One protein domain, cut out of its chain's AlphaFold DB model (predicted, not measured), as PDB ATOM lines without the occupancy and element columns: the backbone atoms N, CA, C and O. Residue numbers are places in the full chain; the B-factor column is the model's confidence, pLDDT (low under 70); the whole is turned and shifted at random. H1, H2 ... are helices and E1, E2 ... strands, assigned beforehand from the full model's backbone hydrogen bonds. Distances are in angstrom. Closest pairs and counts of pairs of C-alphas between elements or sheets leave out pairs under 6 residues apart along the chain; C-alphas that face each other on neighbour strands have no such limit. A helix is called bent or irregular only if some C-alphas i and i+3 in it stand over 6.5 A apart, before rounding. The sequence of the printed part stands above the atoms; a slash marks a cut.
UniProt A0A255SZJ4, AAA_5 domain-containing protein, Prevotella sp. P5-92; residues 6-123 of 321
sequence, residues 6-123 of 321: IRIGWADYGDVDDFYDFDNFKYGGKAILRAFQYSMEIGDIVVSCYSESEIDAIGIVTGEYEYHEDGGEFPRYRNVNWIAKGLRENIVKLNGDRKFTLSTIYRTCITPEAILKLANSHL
ATOM      1  N   ILE A   6     164.418 148.590 180.736       94.81
ATOM      2  CA  ILE A   6     165.681 149.135 181.252       94.81
ATOM      3  C   ILE A   6     165.619 150.660 181.262       94.81
ATOM      4  O   ILE A   6     164.940 151.254 180.424       94.81
ATOM      5  N   ARG A   7     166.319 151.283 182.219       94.50
ATOM      6  CA  ARG A   7     166.357 152.742 182.362       94.50
ATOM      7  C   ARG A   7     167.743 153.256 182.688       94.50
ATOM      8  O   ARG A   7     168.478 152.582 183.410       94.50
ATOM      9  N   ILE A   8     168.065 154.455 182.213       93.94
ATOM     10  CA  ILE A   8     169.310 155.153 182.559       93.94
ATOM     11  C   ILE A   8     169.064 156.606 182.974       93.94
ATOM     12  O   ILE A   8     168.034 157.193 182.647       93.94
ATOM     13  N   GLY A   9     170.022 157.151 183.731       92.25
ATOM     14  CA  GLY A   9     169.942 158.479 184.340       92.25
ATOM     15  C   GLY A   9     170.380 159.612 183.420       92.25
ATOM     16  O   GLY A   9     170.212 159.502 182.210       92.25
ATOM     17  N   TRP A  10     170.970 160.666 184.005       91.06
ATOM     18  CA  TRP A  10     171.272 161.977 183.392       91.06
ATOM     19  C   TRP A  10     170.025 162.824 183.098       91.06
ATOM     20  O   TRP A  10     169.873 163.367 182.003       91.06
ATOM     21  N   ALA A  11     169.095 162.898 184.054       88.81
ATOM     22  CA  ALA A  11     167.870 163.689 183.915       88.81
ATOM     23  C   ALA A  11     168.146 165.177 183.629       88.81
ATOM     24  O   ALA A  11     167.482 165.765 182.783       88.81
ATOM     25  N   ASP A  12     169.199 165.740 184.230       87.19
ATOM     26  CA  ASP A  12     169.596 167.147 184.057       87.19
ATOM     27  C   ASP A  12     169.920 167.544 182.607       87.19
ATOM     28  O   ASP A  12     169.925 168.729 182.287       87.19
ATOM     29  N   TYR A  13     170.216 166.578 181.730       88.00
ATOM     30  CA  TYR A  13     170.491 166.857 180.317       88.00
ATOM     31  C   TYR A  13     169.228 166.928 179.447       88.00
ATOM     32  O   TYR A  13     169.335 167.305 178.286       88.00
ATOM     33  N   GLY A  14     168.049 166.574 179.973       87.00
ATOM     34  CA  GLY A  14     166.814 166.525 179.185       87.00
ATOM     35  C   GLY A  14     166.825 165.438 178.104       87.00
ATOM     36  O   GLY A  14     167.682 164.548 178.108       87.00
ATOM     37  N   ASP A  15     165.881 165.492 177.166       90.38
ATOM     38  CA  ASP A  15     165.954 164.642 175.977       90.38
ATOM     39  C   ASP A  15     166.996 165.216 175.011       90.38
ATOM     40  O   ASP A  15     166.879 166.352 174.550       90.38
ATOM     41  N   VAL A  16     168.077 164.469 174.792       84.44
ATOM     42  CA  VAL A  16     169.234 164.957 174.036       84.44
ATOM     43  C   VAL A  16     169.177 164.410 172.620       84.44
ATOM     44  O   VAL A  16     169.419 163.221 172.424       84.44
ATOM     45  N   ASP A  17     168.943 165.298 171.657       79.38
ATOM     46  CA  ASP A  17     168.951 164.969 170.226       79.38
ATOM     47  C   ASP A  17     170.316 165.214 169.558       79.38
ATOM     48  O   ASP A  17     170.658 164.571 168.564       79.38
ATOM     49  N   ASP A  18     171.126 166.134 170.099       78.81
ATOM     50  CA  ASP A  18     172.435 166.490 169.544       78.81
ATOM     51  C   ASP A  18     173.577 166.221 170.534       78.81
ATOM     52  O   ASP A  18     173.727 166.857 171.577       78.81
ATOM     53  N   PHE A  19     174.433 165.272 170.158       81.06
ATOM     54  CA  PHE A  19     175.606 164.872 170.924       81.06
ATOM     55  C   PHE A  19     176.879 165.644 170.551       81.06
ATOM     56  O   PHE A  19     177.932 165.339 171.109       81.06
ATOM     57  N   TYR A  20     176.865 166.594 169.615       76.38
ATOM     58  CA  TYR A  20     178.075 167.315 169.196       76.38
ATOM     59  C   TYR A  20     178.507 168.417 170.166       76.38
ATOM     60  O   TYR A  20     179.702 168.713 170.238       76.38
ATOM     61  N   ASP A  21     177.590 168.939 170.974       75.31
ATOM     62  CA  ASP A  21     177.890 169.935 171.997       75.31
ATOM     63  C   ASP A  21     178.606 169.292 173.201       75.31
ATOM     64  O   ASP A  21     178.084 168.385 173.852       75.31
ATOM     65  N   PHE A  22     179.843 169.711 173.473       65.50
ATOM     66  CA  PHE A  22     180.625 169.206 174.605       65.50
ATOM     67  C   PHE A  22     180.255 169.881 175.930       65.50
ATOM     68  O   PHE A  22     180.434 169.252 176.976       65.50
ATOM     69  N   ASP A  23     179.705 171.098 175.900       73.25
ATOM     70  CA  ASP A  23     179.353 171.853 177.106       73.25
ATOM     71  C   ASP A  23     178.103 171.271 177.791       73.25
ATOM     72  O   ASP A  23     177.973 171.337 179.017       73.25
ATOM     73  N   ASN A  24     177.249 170.576 177.028       76.00
ATOM     74  CA  ASN A  24     176.063 169.881 177.537       76.00
ATOM     75  C   ASN A  24     176.374 168.675 178.446       76.00
ATOM     76  O   ASN A  24     175.509 168.257 179.210       76.00
ATOM     77  N   PHE A  25     177.595 168.118 178.431       81.38
ATOM     78  CA  PHE A  25     177.933 166.881 179.163       81.38
ATOM     79  C   PHE A  25     178.897 167.098 180.337       81.38
ATOM     80  O   PHE A  25     179.857 166.342 180.522       81.38
ATOM     81  N   LYS A  26     178.634 168.115 181.163       76.00
ATOM     82  CA  LYS A  26     179.477 168.516 182.307       76.00
ATOM     83  C   LYS A  26     179.825 167.380 183.288       76.00
ATOM     84  O   LYS A  26     180.902 167.395 183.880       76.00
ATOM     85  N   TYR A  27     178.942 166.398 183.457       75.38
ATOM     86  CA  TYR A  27     179.103 165.259 184.373       75.38
ATOM     87  C   TYR A  27     179.375 163.933 183.637       75.38
ATOM     88  O   TYR A  27     179.134 162.850 184.170       75.38
ATOM     89  N   GLY A  28     179.854 163.994 182.389       82.81
ATOM     90  CA  GLY A  28     180.080 162.814 181.551       82.81
ATOM     91  C   GLY A  28     178.776 162.210 181.020       82.81
ATOM     92  O   GLY A  28     177.747 162.878 180.985       82.81
ATOM     93  N   GLY A  29     178.818 160.955 180.562       84.38
ATOM     94  CA  GLY A  29     177.632 160.218 180.091       84.38
ATOM     95  C   GLY A  29     177.361 160.279 178.584       84.38
ATOM     96  O   GLY A  29     176.628 159.436 178.081       84.38
ATOM     97  N   LYS A  30     178.014 161.180 177.835       88.88
ATOM     98  CA  LYS A  30     177.863 161.345 176.371       88.88
ATOM     99  C   LYS A  30     177.869 160.021 175.594       88.88
ATOM    100  O   LYS A  30     176.964 159.751 174.811       88.88
ATOM    101  N   ALA A  31     178.878 159.179 175.825       88.06
ATOM    102  CA  ALA A  31     179.010 157.893 175.134       88.06
ATOM    103  C   ALA A  31     177.925 156.879 175.541       88.06
ATOM    104  O   ALA A  31     177.451 156.127 174.696       88.06
ATOM    105  N   ILE A  32     177.521 156.880 176.815       91.88
ATOM    106  CA  ILE A  32     176.499 155.979 177.371       91.88
ATOM    107  C   ILE A  32     175.122 156.338 176.812       91.88
ATOM    108  O   ILE A  32     174.397 155.466 176.345       91.88
ATOM    109  N   LEU A  33     174.793 157.629 176.819       92.00
ATOM    110  CA  LEU A  33     173.538 158.157 176.297       92.00
ATOM    111  C   LEU A  33     173.414 157.883 174.801       92.00
ATOM    112  O   LEU A  33     172.427 157.290 174.376       92.00
ATOM    113  N   ARG A  34     174.470 158.169 174.029       90.75
ATOM    114  CA  ARG A  34     174.518 157.831 172.603       90.75
ATOM    115  C   ARG A  34     174.351 156.331 172.355       90.75
ATOM    116  O   ARG A  34     173.659 155.945 171.416       90.75
ATOM    117  N   ALA A  35     174.978 155.487 173.178       91.62
ATOM    118  CA  ALA A  35     174.847 154.040 173.051       91.62
ATOM    119  C   ALA A  35     173.405 153.577 173.303       91.62
ATOM    120  O   ALA A  35     172.875 152.794 172.524       91.62
ATOM    121  N   PHE A  36     172.756 154.089 174.349       94.19
ATOM    122  CA  PHE A  36     171.387 153.715 174.706       94.19
ATOM    123  C   PHE A  36     170.335 154.258 173.736       94.19
ATOM    124  O   PHE A  36     169.400 153.543 173.391       94.19
ATOM    125  N   GLN A  37     170.471 155.510 173.298       93.19
ATOM    126  CA  GLN A  37     169.503 156.145 172.404       93.19
ATOM    127  C   GLN A  37     169.652 155.656 170.965       93.19
ATOM    128  O   GLN A  37     168.653 155.276 170.365       93.19
ATOM    129  N   TYR A  38     170.879 155.607 170.433       90.69
ATOM    130  CA  TYR A  38     171.100 155.421 168.995       90.69
ATOM    131  C   TYR A  38     171.824 154.141 168.596       90.69
ATOM    132  O   TYR A  38     171.764 153.775 167.431       90.69
ATOM    133  N   SER A  39     172.587 153.507 169.492       91.00
ATOM    134  CA  SER A  39     173.343 152.294 169.121       91.00
ATOM    135  C   SER A  39     172.633 150.998 169.485       91.00
ATOM    136  O   SER A  39     173.005 149.960 168.953       91.00
ATOM    137  N   MET A  40     171.696 151.053 170.431       94.25
ATOM    138  CA  MET A  40     170.891 149.915 170.855       94.25
ATOM    139  C   MET A  40     169.621 149.853 170.012       94.25
ATOM    140  O   MET A  40     168.895 150.843 169.927       94.25
ATOM    141  N   GLU A  41     169.343 148.693 169.433       94.94
ATOM    142  CA  GLU A  41     168.217 148.470 168.523       94.94
ATOM    143  C   GLU A  41     167.297 147.352 169.035       94.94
ATOM    144  O   GLU A  41     167.661 146.551 169.902       94.94
ATOM    145  N   ILE A  42     166.072 147.289 168.505       95.38
ATOM    146  CA  ILE A  42     165.163 146.170 168.769       95.38
ATOM    147  C   ILE A  42     165.821 144.868 168.294       95.38
ATOM    148  O   ILE A  42     166.287 144.768 167.163       95.38
ATOM    149  N   GLY A  43     165.830 143.857 169.163       91.56
ATOM    150  CA  GLY A  43     166.495 142.574 168.929       91.56
ATOM    151  C   GLY A  43     167.880 142.453 169.568       91.56
ATOM    152  O   GLY A  43     168.372 141.331 169.699       91.56
ATOM    153  N   ASP A  44     168.482 143.551 170.037       94.50
ATOM    154  CA  ASP A  44     169.745 143.483 170.772       94.50
ATOM    155  C   ASP A  44     169.594 142.710 172.088       94.50
ATOM    156  O   ASP A  44     168.596 142.828 172.808       94.50
ATOM    157  N   ILE A  45     170.631 141.944 172.433       94.19
ATOM    158  CA  ILE A  45     170.707 141.224 173.705       94.19
ATOM    159  C   ILE A  45     171.384 142.113 174.743       94.19
ATOM    160  O   ILE A  45     172.521 142.556 174.569       94.19
ATOM    161  N   VAL A  46     170.705 142.313 175.866       94.62
ATOM    162  CA  VAL A  46     171.219 143.041 177.024       94.62
ATOM    163  C   VAL A  46     171.475 142.089 178.182       94.62
ATOM    164  O   VAL A  46     170.696 141.177 178.460       94.62
ATOM    165  N   VAL A  47     172.577 142.326 178.888       93.25
ATOM    166  CA  VAL A  47     172.931 141.603 180.111       93.25
ATOM    167  C   VAL A  47     172.945 142.573 181.281       93.25
ATOM    168  O   VAL A  47     173.543 143.646 181.211       93.25
ATOM    169  N   SER A  48     172.263 142.214 182.362       92.38
ATOM    170  CA  SER A  48     172.308 142.978 183.604       92.38
ATOM    171  C   SER A  48     173.461 142.472 184.459       92.38
ATOM    172  O   SER A  48     173.563 141.274 184.717       92.38
ATOM    173  N   CYS A  49     174.337 143.379 184.881       90.44
ATOM    174  CA  CYS A  49     175.488 143.050 185.715       90.44
ATOM    175  C   CYS A  49     175.060 142.923 187.184       90.44
ATOM    176  O   CYS A  49     174.374 143.805 187.699       90.44
ATOM    177  N   TYR A  50     175.505 141.863 187.860       90.00
ATOM    178  CA  TYR A  50     175.418 141.745 189.318       90.00
ATOM    179  C   TYR A  50     176.709 142.210 190.000       90.00
ATOM    180  O   TYR A  50     176.679 142.922 191.002       90.00
ATOM    181  N   SER A  51     177.850 141.808 189.440       91.44
ATOM    182  CA  SER A  51     179.186 142.158 189.916       91.44
ATOM    183  C   SER A  51     180.125 142.390 188.731       91.44
ATOM    184  O   SER A  51     179.737 142.252 187.572       91.44
ATOM    185  N   GLU A  52     181.391 142.713 188.999       91.44
ATOM    186  CA  GLU A  52     182.409 142.857 187.947       91.44
ATOM    187  C   GLU A  52     182.679 141.559 187.165       91.44
ATOM    188  O   GLU A  52     183.342 141.586 186.133       91.44
ATOM    189  N   SER A  53     182.223 140.407 187.656       92.50
ATOM    190  CA  SER A  53     182.440 139.109 187.005       92.50
ATOM    191  C   SER A  53     181.148 138.354 186.723       92.50
ATOM    192  O   SER A  53     181.199 137.358 186.006       92.50
ATOM    193  N   GLU A  54     180.014 138.805 187.267       92.62
ATOM    194  CA  GLU A  54     178.760 138.056 187.234       92.62
ATOM    195  C   GLU A  54     177.604 138.854 186.640       92.62
ATOM    196  O   GLU A  54     177.461 140.056 186.887       92.62
ATOM    197  N   ILE A  55     176.737 138.156 185.908       92.69
ATOM    198  CA  ILE A  55     175.455 138.683 185.437       92.69
ATOM    199  C   ILE A  55     174.301 138.216 186.325       92.69
ATOM    200  O   ILE A  55     174.327 137.128 186.900       92.69
ATOM    201  N   ASP A  56     173.260 139.039 186.390       90.69
ATOM    202  CA  ASP A  56     172.012 138.727 187.082       90.69
ATOM    203  C   ASP A  56     170.885 138.328 186.126       90.69
ATOM    204  O   ASP A  56     170.037 137.509 186.471       90.69
ATOM    205  N   ALA A  57     170.859 138.895 184.918       92.00
ATOM    206  CA  ALA A  57     169.791 138.639 183.959       92.00
ATOM    207  C   ALA A  57     170.217 138.863 182.512       92.00
ATOM    208  O   ALA A  57     171.151 139.615 182.232       92.00
ATOM    209  N   ILE A  58     169.469 138.243 181.605       93.88
ATOM    210  CA  ILE A  58     169.620 138.349 180.155       93.88
ATOM    211  C   ILE A  58     168.257 138.733 179.578       93.88
ATOM    212  O   ILE A  58     167.229 138.170 179.967       93.88
ATOM    213  N   GLY A  59     168.230 139.699 178.666       93.31
ATOM    214  CA  GLY A  59     167.008 140.156 178.017       93.31
ATOM    215  C   GLY A  59     167.228 140.574 176.571       93.31
ATOM    216  O   GLY A  59     168.359 140.777 176.143       93.31
ATOM    217  N   ILE A  60     166.131 140.693 175.832       95.06
ATOM    218  CA  ILE A  60     166.098 141.134 174.435       95.06
ATOM    219  C   ILE A  60     165.347 142.460 174.377       95.06
ATOM    220  O   ILE A  60     164.261 142.571 174.949       95.06
ATOM    221  N   VAL A  61     165.908 143.461 173.705       95.44
ATOM    222  CA  VAL A  61     165.258 144.762 173.502       95.44
ATOM    223  C   VAL A  61     164.052 144.594 172.580       95.44
ATOM    224  O   VAL A  61     164.165 144.026 171.496       95.44
ATOM    225  N   THR A  62     162.892 145.087 173.004       96.00
ATOM    226  CA  THR A  62     161.617 144.941 172.278       96.00
ATOM    227  C   THR A  62     160.957 146.268 171.923       96.00
ATOM    228  O   THR A  62     159.876 146.260 171.343       96.00
ATOM    229  N   GLY A  63     161.553 147.399 172.297       91.94
ATOM    230  CA  GLY A  63     160.998 148.721 172.020       91.94
ATOM    231  C   GLY A  63     162.063 149.749 171.675       91.94
ATOM    232  O   GLY A  63     163.243 149.599 172.019       91.94
ATOM    233  N   GLU A  64     161.609 150.800 171.002       96.06
ATOM    234  CA  GLU A  64     162.422 151.972 170.706       96.06
ATOM    235  C   GLU A  64     162.782 152.754 171.974       96.06
ATOM    236  O   GLU A  64     162.284 152.479 173.069       96.06
ATOM    237  N   TYR A  65     163.715 153.694 171.830       95.50
ATOM    238  CA  TYR A  65     164.051 154.631 172.895       95.50
ATOM    239  C   TYR A  65     162.858 155.541 173.195       95.50
ATOM    240  O   TYR A  65     162.246 156.092 172.282       95.50
ATOM    241  N   GLU A  66     162.584 155.736 174.482       95.31
ATOM    242  CA  GLU A  66     161.563 156.659 174.964       95.31
ATOM    243  C   GLU A  66     162.135 157.560 176.065       95.31
ATOM    244  O   GLU A  66     162.817 157.086 176.983       95.31
ATOM    245  N   TYR A  67     161.819 158.855 176.001       95.00
ATOM    246  CA  TYR A  67     162.076 159.811 177.074       95.00
ATOM    247  C   TYR A  67     160.772 160.154 177.797       95.00
ATOM    248  O   TYR A  67     159.790 160.547 177.172       95.00
ATOM    249  N   HIS A  68     160.774 160.024 179.122       94.50
ATOM    250  CA  HIS A  68     159.630 160.302 179.986       94.50
ATOM    251  C   HIS A  68     159.990 161.443 180.941       94.50
ATOM    252  O   HIS A  68     160.825 161.266 181.831       94.50
ATOM    253  N   GLU A  69     159.371 162.617 180.768       91.12
ATOM    254  CA  GLU A  69     159.639 163.812 181.594       91.12
ATOM    255  C   GLU A  69     159.336 163.592 183.086       91.12
ATOM    256  O   GLU A  69     160.004 164.151 183.954       91.12
ATOM    257  N   ASP A  70     158.364 162.735 183.398       91.69
ATOM    258  CA  ASP A  70     157.981 162.328 184.752       91.69
ATOM    259  C   ASP A  70     158.788 161.124 185.278       91.69
ATOM    260  O   ASP A  70     158.583 160.669 186.405       91.69
ATOM    261  N   GLY A  71     159.764 160.631 184.506       86.44
ATOM    262  CA  GLY A  71     160.575 159.454 184.826       86.44
ATOM    263  C   GLY A  71     161.618 159.644 185.941       86.44
ATOM    264  O   GLY A  71     162.363 158.705 186.244       86.44
ATOM    265  N   GLY A  72     161.674 160.822 186.568       92.38
ATOM    266  CA  GLY A  72     162.526 161.122 187.723       92.38
ATOM    267  C   GLY A  72     164.022 161.054 187.409       92.38
ATOM    268  O   GLY A  72     164.479 161.568 186.393       92.38
ATOM    269  N   GLU A  73     164.806 160.408 188.280       91.19
ATOM    270  CA  GLU A  73     166.265 160.280 188.108       91.19
ATOM    271  C   GLU A  73     166.672 159.431 186.889       91.19
ATOM    272  O   GLU A  73     167.807 159.547 186.424       91.19
ATOM    273  N   PHE A  74     165.761 158.606 186.353       94.19
ATOM    274  CA  PHE A  74     166.006 157.687 185.235       94.19
ATOM    275  C   PHE A  74     164.948 157.847 184.125       94.19
ATOM    276  O   PHE A  74     164.144 156.935 183.913       94.19
ATOM    277  N   PRO A  75     164.929 158.986 183.405       95.31
ATOM    278  CA  PRO A  75     163.850 159.332 182.478       95.31
ATOM    279  C   PRO A  75     163.941 158.638 181.113       95.31
ATOM    280  O   PRO A  75     163.078 158.828 180.268       95.31
ATOM    281  N   ARG A  76     164.982 157.837 180.869       94.75
ATOM    282  CA  ARG A  76     165.262 157.215 179.569       94.75
ATOM    283  C   ARG A  76     164.940 155.739 179.616       94.75
ATOM    284  O   ARG A  76     165.541 155.037 180.423       94.75
ATOM    285  N   TYR A  77     164.047 155.275 178.751       96.19
ATOM    286  CA  TYR A  77     163.456 153.940 178.791       96.19
ATOM    287  C   TYR A  77     163.720 153.179 177.494       96.19
ATOM    288  O   TYR A  77     163.781 153.761 176.414       96.19
ATOM    289  N   ARG A  78     163.843 151.855 177.622       95.75
ATOM    290  CA  ARG A  78     163.663 150.892 176.528       95.75
ATOM    291  C   ARG A  78     162.984 149.638 177.056       95.75
ATOM    292  O   ARG A  78     163.370 149.119 178.110       95.75
ATOM    293  N   ASN A  79     162.003 149.130 176.315       96.19
ATOM    294  CA  ASN A  79     161.332 147.876 176.655       96.19
ATOM    295  C   ASN A  79     162.261 146.683 176.414       96.19
ATOM    296  O   ASN A  79     162.972 146.625 175.410       96.19
ATOM    297  N   VAL A  80     162.266 145.742 177.358       95.44
ATOM    298  CA  VAL A  80     163.113 144.548 177.342       95.44
ATOM    299  C   VAL A  80     162.315 143.340 177.809       95.44
ATOM    300  O   VAL A  80     161.825 143.291 178.941       95.44
ATOM    301  N   ASN A  81     162.277 142.316 176.964       93.38
ATOM    302  CA  ASN A  81     161.815 140.994 177.344       93.38
ATOM    303  C   ASN A  81     162.954 140.223 178.027       93.38
ATOM    304  O   ASN A  81     163.910 139.798 177.381       93.38
ATOM    305  N   TRP A  82     162.870 140.059 179.346       91.81
ATOM    306  CA  TRP A  82     163.868 139.335 180.135       91.81
ATOM    307  C   TRP A  82     163.663 137.825 180.016       91.81
ATOM    308  O   TRP A  82     162.691 137.294 180.550       91.81
ATOM    309  N   ILE A  83     164.601 137.145 179.363       88.38
ATOM    310  CA  ILE A  83     164.528 135.707 179.072       88.38
ATOM    311  C   ILE A  83     165.153 134.838 180.170       88.38
ATOM    312  O   ILE A  83     164.819 133.665 180.278       88.38
ATOM    313  N   ALA A  84     166.031 135.403 181.002       88.00
ATOM    314  CA  ALA A  84     166.636 134.710 182.136       88.00
ATOM    315  C   ALA A  84     166.925 135.710 183.270       88.00
ATOM    316  O   ALA A  84     167.370 136.827 183.001       88.00
ATOM    317  N   LYS A  85     166.653 135.339 184.530       89.38
ATOM    318  CA  LYS A  85     166.795 136.203 185.722       89.38
ATOM    319  C   LYS A  85     167.352 135.407 186.904       89.38
ATOM    320  O   LYS A  85     167.086 134.216 187.005       89.38
ATOM    321  N   GLY A  86     168.053 136.079 187.817       84.81
ATOM    322  CA  GLY A  86     168.600 135.476 189.035       84.81
ATOM    323  C   GLY A  86     169.768 134.519 188.787       84.81
ATOM    324  O   GLY A  86     169.964 133.599 189.573       84.81
ATOM    325  N   LEU A  87     170.519 134.715 187.697       83.00
ATOM    326  CA  LEU A  87     171.521 133.756 187.212       83.00
ATOM    327  C   LEU A  87     172.732 133.647 188.143       83.00
ATOM    328  O   LEU A  87     173.215 132.551 188.399       83.00
ATOM    329  N   ARG A  88     173.224 134.791 188.644       88.38
ATOM    330  CA  ARG A  88     174.492 134.899 189.395       88.38
ATOM    331  C   ARG A  88     175.647 134.176 188.687       88.38
ATOM    332  O   ARG A  88     176.442 133.482 189.310       88.38
ATOM    333  N   GLU A  89     175.729 134.356 187.372       87.62
ATOM    334  CA  GLU A  89     176.623 133.581 186.511       87.62
ATOM    335  C   GLU A  89     177.922 134.293 186.198       87.62
ATOM    336  O   GLU A  89     177.901 135.442 185.755       87.62
ATOM    337  N   ASN A  90     179.047 133.589 186.353       91.00
ATOM    338  CA  ASN A  90     180.361 134.142 186.062       91.00
ATOM    339  C   ASN A  90     180.643 134.137 184.554       91.00
ATOM    340  O   ASN A  90     180.792 133.087 183.932       91.00
ATOM    341  N   ILE A  91     180.790 135.326 183.973       89.56
ATOM    342  CA  ILE A  91     180.927 135.507 182.524       89.56
ATOM    343  C   ILE A  91     182.351 135.808 182.065       89.56
ATOM    344  O   ILE A  91     182.555 136.047 180.880       89.56
ATOM    345  N   VAL A  92     183.351 135.813 182.956       90.06
ATOM    346  CA  VAL A  92     184.705 136.315 182.630       90.06
ATOM    347  C   VAL A  92     185.293 135.575 181.431       90.06
ATOM    348  O   VAL A  92     185.751 136.209 180.484       90.06
ATOM    349  N   LYS A  93     185.192 134.242 181.420       88.62
ATOM    350  CA  LYS A  93     185.645 133.413 180.293       88.62
ATOM    351  C   LYS A  93     184.846 133.682 179.016       88.62
ATOM    352  O   LYS A  93     185.427 133.817 177.945       88.62
ATOM    353  N   LEU A  94     183.521 133.801 179.133       87.31
ATOM    354  CA  LEU A  94     182.622 134.091 178.006       87.31
ATOM    355  C   LEU A  94     182.870 135.481 177.408       87.31
ATOM    356  O   LEU A  94     182.637 135.704 176.225       87.31
ATOM    357  N   ASN A  95     183.377 136.407 178.218       90.12
ATOM    358  CA  ASN A  95     183.721 137.769 177.837       90.12
ATOM    359  C   ASN A  95     185.206 137.918 177.441       90.12
ATOM    360  O   ASN A  95     185.768 139.010 177.535       90.12
ATOM    361  N   GLY A  96     185.857 136.830 177.012       88.44
ATOM    362  CA  GLY A  96     187.247 136.844 176.543       88.44
ATOM    363  C   GLY A  96     188.262 137.139 177.649       88.44
ATOM    364  O   GLY A  96     189.174 137.940 177.445       88.44
ATOM    365  N   ASP A  97     188.054 136.544 178.826       89.69
ATOM    366  CA  ASP A  97     188.844 136.720 180.052       89.69
ATOM    367  C   ASP A  97     188.847 138.158 180.606       89.69
ATOM    368  O   ASP A  97     189.772 138.585 181.302       89.69
ATOM    369  N   ARG A  98     187.781 138.923 180.326       87.75
ATOM    370  CA  ARG A  98     187.611 140.309 180.786       87.75
ATOM    371  C   ARG A  98     186.492 140.431 181.809       87.75
ATOM    372  O   ARG A  98     185.384 139.932 181.610       87.75
ATOM    373  N   LYS A  99     186.765 141.190 182.869       91.44
ATOM    374  CA  LYS A  99     185.755 141.656 183.823       91.44
ATOM    375  C   LYS A  99     184.945 142.814 183.248       91.44
ATOM    376  O   LYS A  99     185.389 143.515 182.336       91.44
ATOM    377  N   PHE A 100     183.755 143.011 183.792       90.38
ATOM    378  CA  PHE A 100     182.941 144.182 183.532       90.38
ATOM    379  C   PHE A 100     183.556 145.451 184.118       90.38
ATOM    380  O   PHE A 100     184.321 145.416 185.082       90.38
ATOM    381  N   THR A 101     183.232 146.580 183.496       86.94
ATOM    382  CA  THR A 101     183.707 147.903 183.916       86.94
ATOM    383  C   THR A 101     182.595 148.654 184.637       86.94
ATOM    384  O   THR A 101     181.427 148.299 184.521       86.94
ATOM    385  N   LEU A 102     182.939 149.734 185.338       83.50
ATOM    386  CA  LEU A 102     181.962 150.586 186.029       83.50
ATOM    387  C   LEU A 102     181.097 151.442 185.076       83.50
ATOM    388  O   LEU A 102     180.302 152.255 185.545       83.50
ATOM    389  N   SER A 103     181.251 151.307 183.753       85.75
ATOM    390  CA  SER A 103     180.411 152.020 182.784       85.75
ATOM    391  C   SER A 103     178.992 151.452 182.775       85.75
ATOM    392  O   SER A 103     178.811 150.242 182.681       85.75
ATOM    393  N   THR A 104     177.981 152.327 182.813       88.12
ATOM    394  CA  THR A 104     176.558 151.941 182.855       88.12
ATOM    395  C   THR A 104     176.144 151.085 181.660       88.12
ATOM    396  O   THR A 104     175.379 150.139 181.816       88.12
ATOM    397  N   ILE A 105     176.631 151.426 180.462       91.69
ATOM    398  CA  ILE A 105     176.365 150.697 179.217       91.69
ATOM    399  C   ILE A 105     177.643 150.663 178.397       91.69
ATOM    400  O   ILE A 105     178.350 151.666 178.279       91.69
ATOM    401  N   TYR A 106     177.932 149.504 177.818       89.56
ATOM    402  CA  TYR A 106     178.965 149.312 176.811       89.56
ATOM    403  C   TYR A 106     178.769 147.954 176.134       89.56
ATOM    404  O   TYR A 106     178.096 147.066 176.655       89.56
ATOM    405  N   ARG A 107     179.380 147.788 174.960       89.62
ATOM    406  CA  ARG A 107     179.368 146.521 174.228       89.62
ATOM    407  C   ARG A 107     180.347 145.535 174.869       89.62
ATOM    408  O   ARG A 107     181.511 145.870 175.085       89.62
ATOM    409  N   THR A 108     179.881 144.325 175.149       89.12
ATOM    410  CA  THR A 108     180.719 143.225 175.645       89.12
ATOM    411  C   THR A 108     181.348 142.457 174.480       89.12
ATOM    412  O   THR A 108     181.013 142.675 173.315       89.12
ATOM    413  N   CYS A 109     182.287 141.559 174.783       88.38
ATOM    414  CA  CYS A 109     182.868 140.647 173.793       88.38
ATOM    415  C   CYS A 109     182.125 139.302 173.725       88.38
ATOM    416  O   CYS A 109     182.560 138.407 173.005       88.38
ATOM    417  N   ILE A 110     181.035 139.153 174.483       89.50
ATOM    418  CA  ILE A 110     180.252 137.921 174.548       89.50
ATOM    419  C   ILE A 110     179.457 137.783 173.249       89.50
ATOM    420  O   ILE A 110     178.784 138.724 172.824       89.50
ATOM    421  N   THR A 111     179.522 136.615 172.613       88.69
ATOM    422  CA  THR A 111     178.743 136.356 171.399       88.69
ATOM    423  C   THR A 111     177.262 136.127 171.737       88.69
ATOM    424  O   THR A 111     176.956 135.572 172.798       88.69
ATOM    425  N   PRO A 112     176.327 136.495 170.838       85.31
ATOM    426  CA  PRO A 112     174.904 136.196 171.010       85.31
ATOM    427  C   PRO A 112     174.630 134.708 171.271       85.31
ATOM    428  O   PRO A 112     173.848 134.355 172.144       85.31
ATOM    429  N   GLU A 113     175.335 133.822 170.571       83.38
ATOM    430  CA  GLU A 113     175.222 132.374 170.753       83.38
ATOM    431  C   GLU A 113     175.597 131.935 172.176       83.38
ATOM    432  O   GLU A 113     174.840 131.220 172.835       83.38
ATOM    433  N   ALA A 114     176.735 132.410 172.692       85.44
ATOM    434  CA  ALA A 114     177.214 132.047 174.020       85.44
ATOM    435  C   ALA A 114     176.263 132.525 175.126       85.44
ATOM    436  O   ALA A 114     176.001 131.787 176.079       85.44
ATOM    437  N   ILE A 115     175.722 133.741 174.994       88.44
ATOM    438  CA  ILE A 115     174.805 134.291 175.996       88.44
ATOM    439  C   ILE A 115     173.420 133.636 175.931       88.44
ATOM    440  O   ILE A 115     172.826 133.390 176.977       88.44
ATOM    441  N   LEU A 116     172.927 133.277 174.742       85.00
ATOM    442  CA  LEU A 116     171.672 132.531 174.593       85.00
ATOM    443  C   LEU A 116     171.802 131.100 175.122       85.00
ATOM    444  O   LEU A 116     170.898 130.615 175.799       85.00
ATOM    445  N   LYS A 117     172.943 130.442 174.896       85.06
ATOM    446  CA  LYS A 117     173.236 129.132 175.491       85.06
ATOM    447  C   LYS A 117     173.248 129.200 177.018       85.06
ATOM    448  O   LYS A 117     172.662 128.334 177.662       85.06
ATOM    449  N   LEU A 118     173.861 130.242 177.586       85.00
ATOM    450  CA  LEU A 118     173.857 130.485 179.030       85.00
ATOM    451  C   LEU A 118     172.443 130.758 179.561       85.00
ATOM    452  O   LEU A 118     172.059 130.210 180.591       85.00
ATOM    453  N   ALA A 119     171.651 131.569 178.853       86.12
ATOM    454  CA  ALA A 119     170.248 131.793 179.196       86.12
ATOM    455  C   ALA A 119     169.488 130.462 179.238       86.12
ATOM    456  O   ALA A 119     168.851 130.157 180.241       86.12
ATOM    457  N   ASN A 120     169.640 129.628 178.208       80.81
ATOM    458  CA  ASN A 120     168.981 128.328 178.108       80.81
ATOM    459  C   ASN A 120     169.444 127.315 179.163       80.81
ATOM    460  O   ASN A 120     168.644 126.490 179.583       80.81
ATOM    461  N   SER A 121     170.700 127.363 179.621       79.44
ATOM    462  CA  SER A 121     171.163 126.486 180.708       79.44
ATOM    463  C   SER A 121     170.637 126.901 182.085       79.44
ATOM    464  O   SER A 121     170.603 126.086 183.003       79.44
ATOM    465  N   HIS A 122     170.265 128.177 182.233       70.12
ATOM    466  CA  HIS A 122     169.737 128.775 183.466       70.12
ATOM    467  C   HIS A 122     168.232 128.932 183.509       70.12
ATOM    468  O   HIS A 122     167.649 129.141 184.576       70.12
ATOM    469  N   LEU A 123     167.587 128.726 182.370       62.50
ATOM    470  CA  LEU A 123     166.351 127.987 182.385       62.50
ATOM    471  C   LEU A 123     166.686 126.617 183.007       62.50
ATOM    472  O   LEU A 123     166.858 125.614 182.321       62.50
TER     473      LEU A 123
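AT A GLANCE: This is residues 6 to 123 of the 321 residues of the protein "AAA_5 domain-containing protein" of Prevotella sp. P5-92 (UniProt A0A255SZJ4). A strongly twisted sheet, curled like part of a barrel, follows the long bent strand E4, with short E1 beside one part of it and the hairpin E2 and E3 beside the rest. H1 lies over the sheet near E1, and H2 packs on the same face over the other strands. The printed part has 118 residues, with two named helices and four named strands in the order E1, H1, E2, E3, E4, H2; the antiparallel sheet runs E1, E4, E3, E2. The class is mixed, with under half of the residues in named elements. It is compact, radius of gyration of the C-alphas 15.1 A, with spans of 44 by 26 by 21 A.

HOW THE PARTS SIT: Start at E1, residues 6 to 8, antiparallel to E4, residues 76 to 90: N 6 and O 78 are 2.9 A apart. H1, residues 30 to 39, is on the sheet across E4, at a height of 10.5 A over a local plane fitted to only just 6 C-alphas. E2, residues 45 to 49, and E3, residues 54 to 61, form a hairpin, with N 48 and O 57 at 2.8 A. E3 and E4 form another, with N 81 and O 60 at 2.8 A; E2, E3, E4 are a meander, each strand the antiparallel neighbour of the one before. E4 bends by 88 degrees at residue 79. H2, residues 112 to 122, touches E4, closest at the C-alphas of Ala 84 and Ala 119, 5.5 A. In both helices every O i to N i+4 pair is within hydrogen-bond range.

IN THESE COORDINATES: Find C-alpha 6 at (165.681, 149.135, 181.252), where E1 begins. E3 measures 20.4 A, E4 28.3 A, and H2 15.4 A, ending at C-alpha 122, (169.737, 128.775, 183.466).

THE WHOLE: The farthest C-alphas, Asp 23 and Ser 121, are 46.2 A apart. The printed part has no cut; E1 to H1, E3 to E4 and E4 to H2 are long links. Residues 22 and 123 have pLDDT under 70.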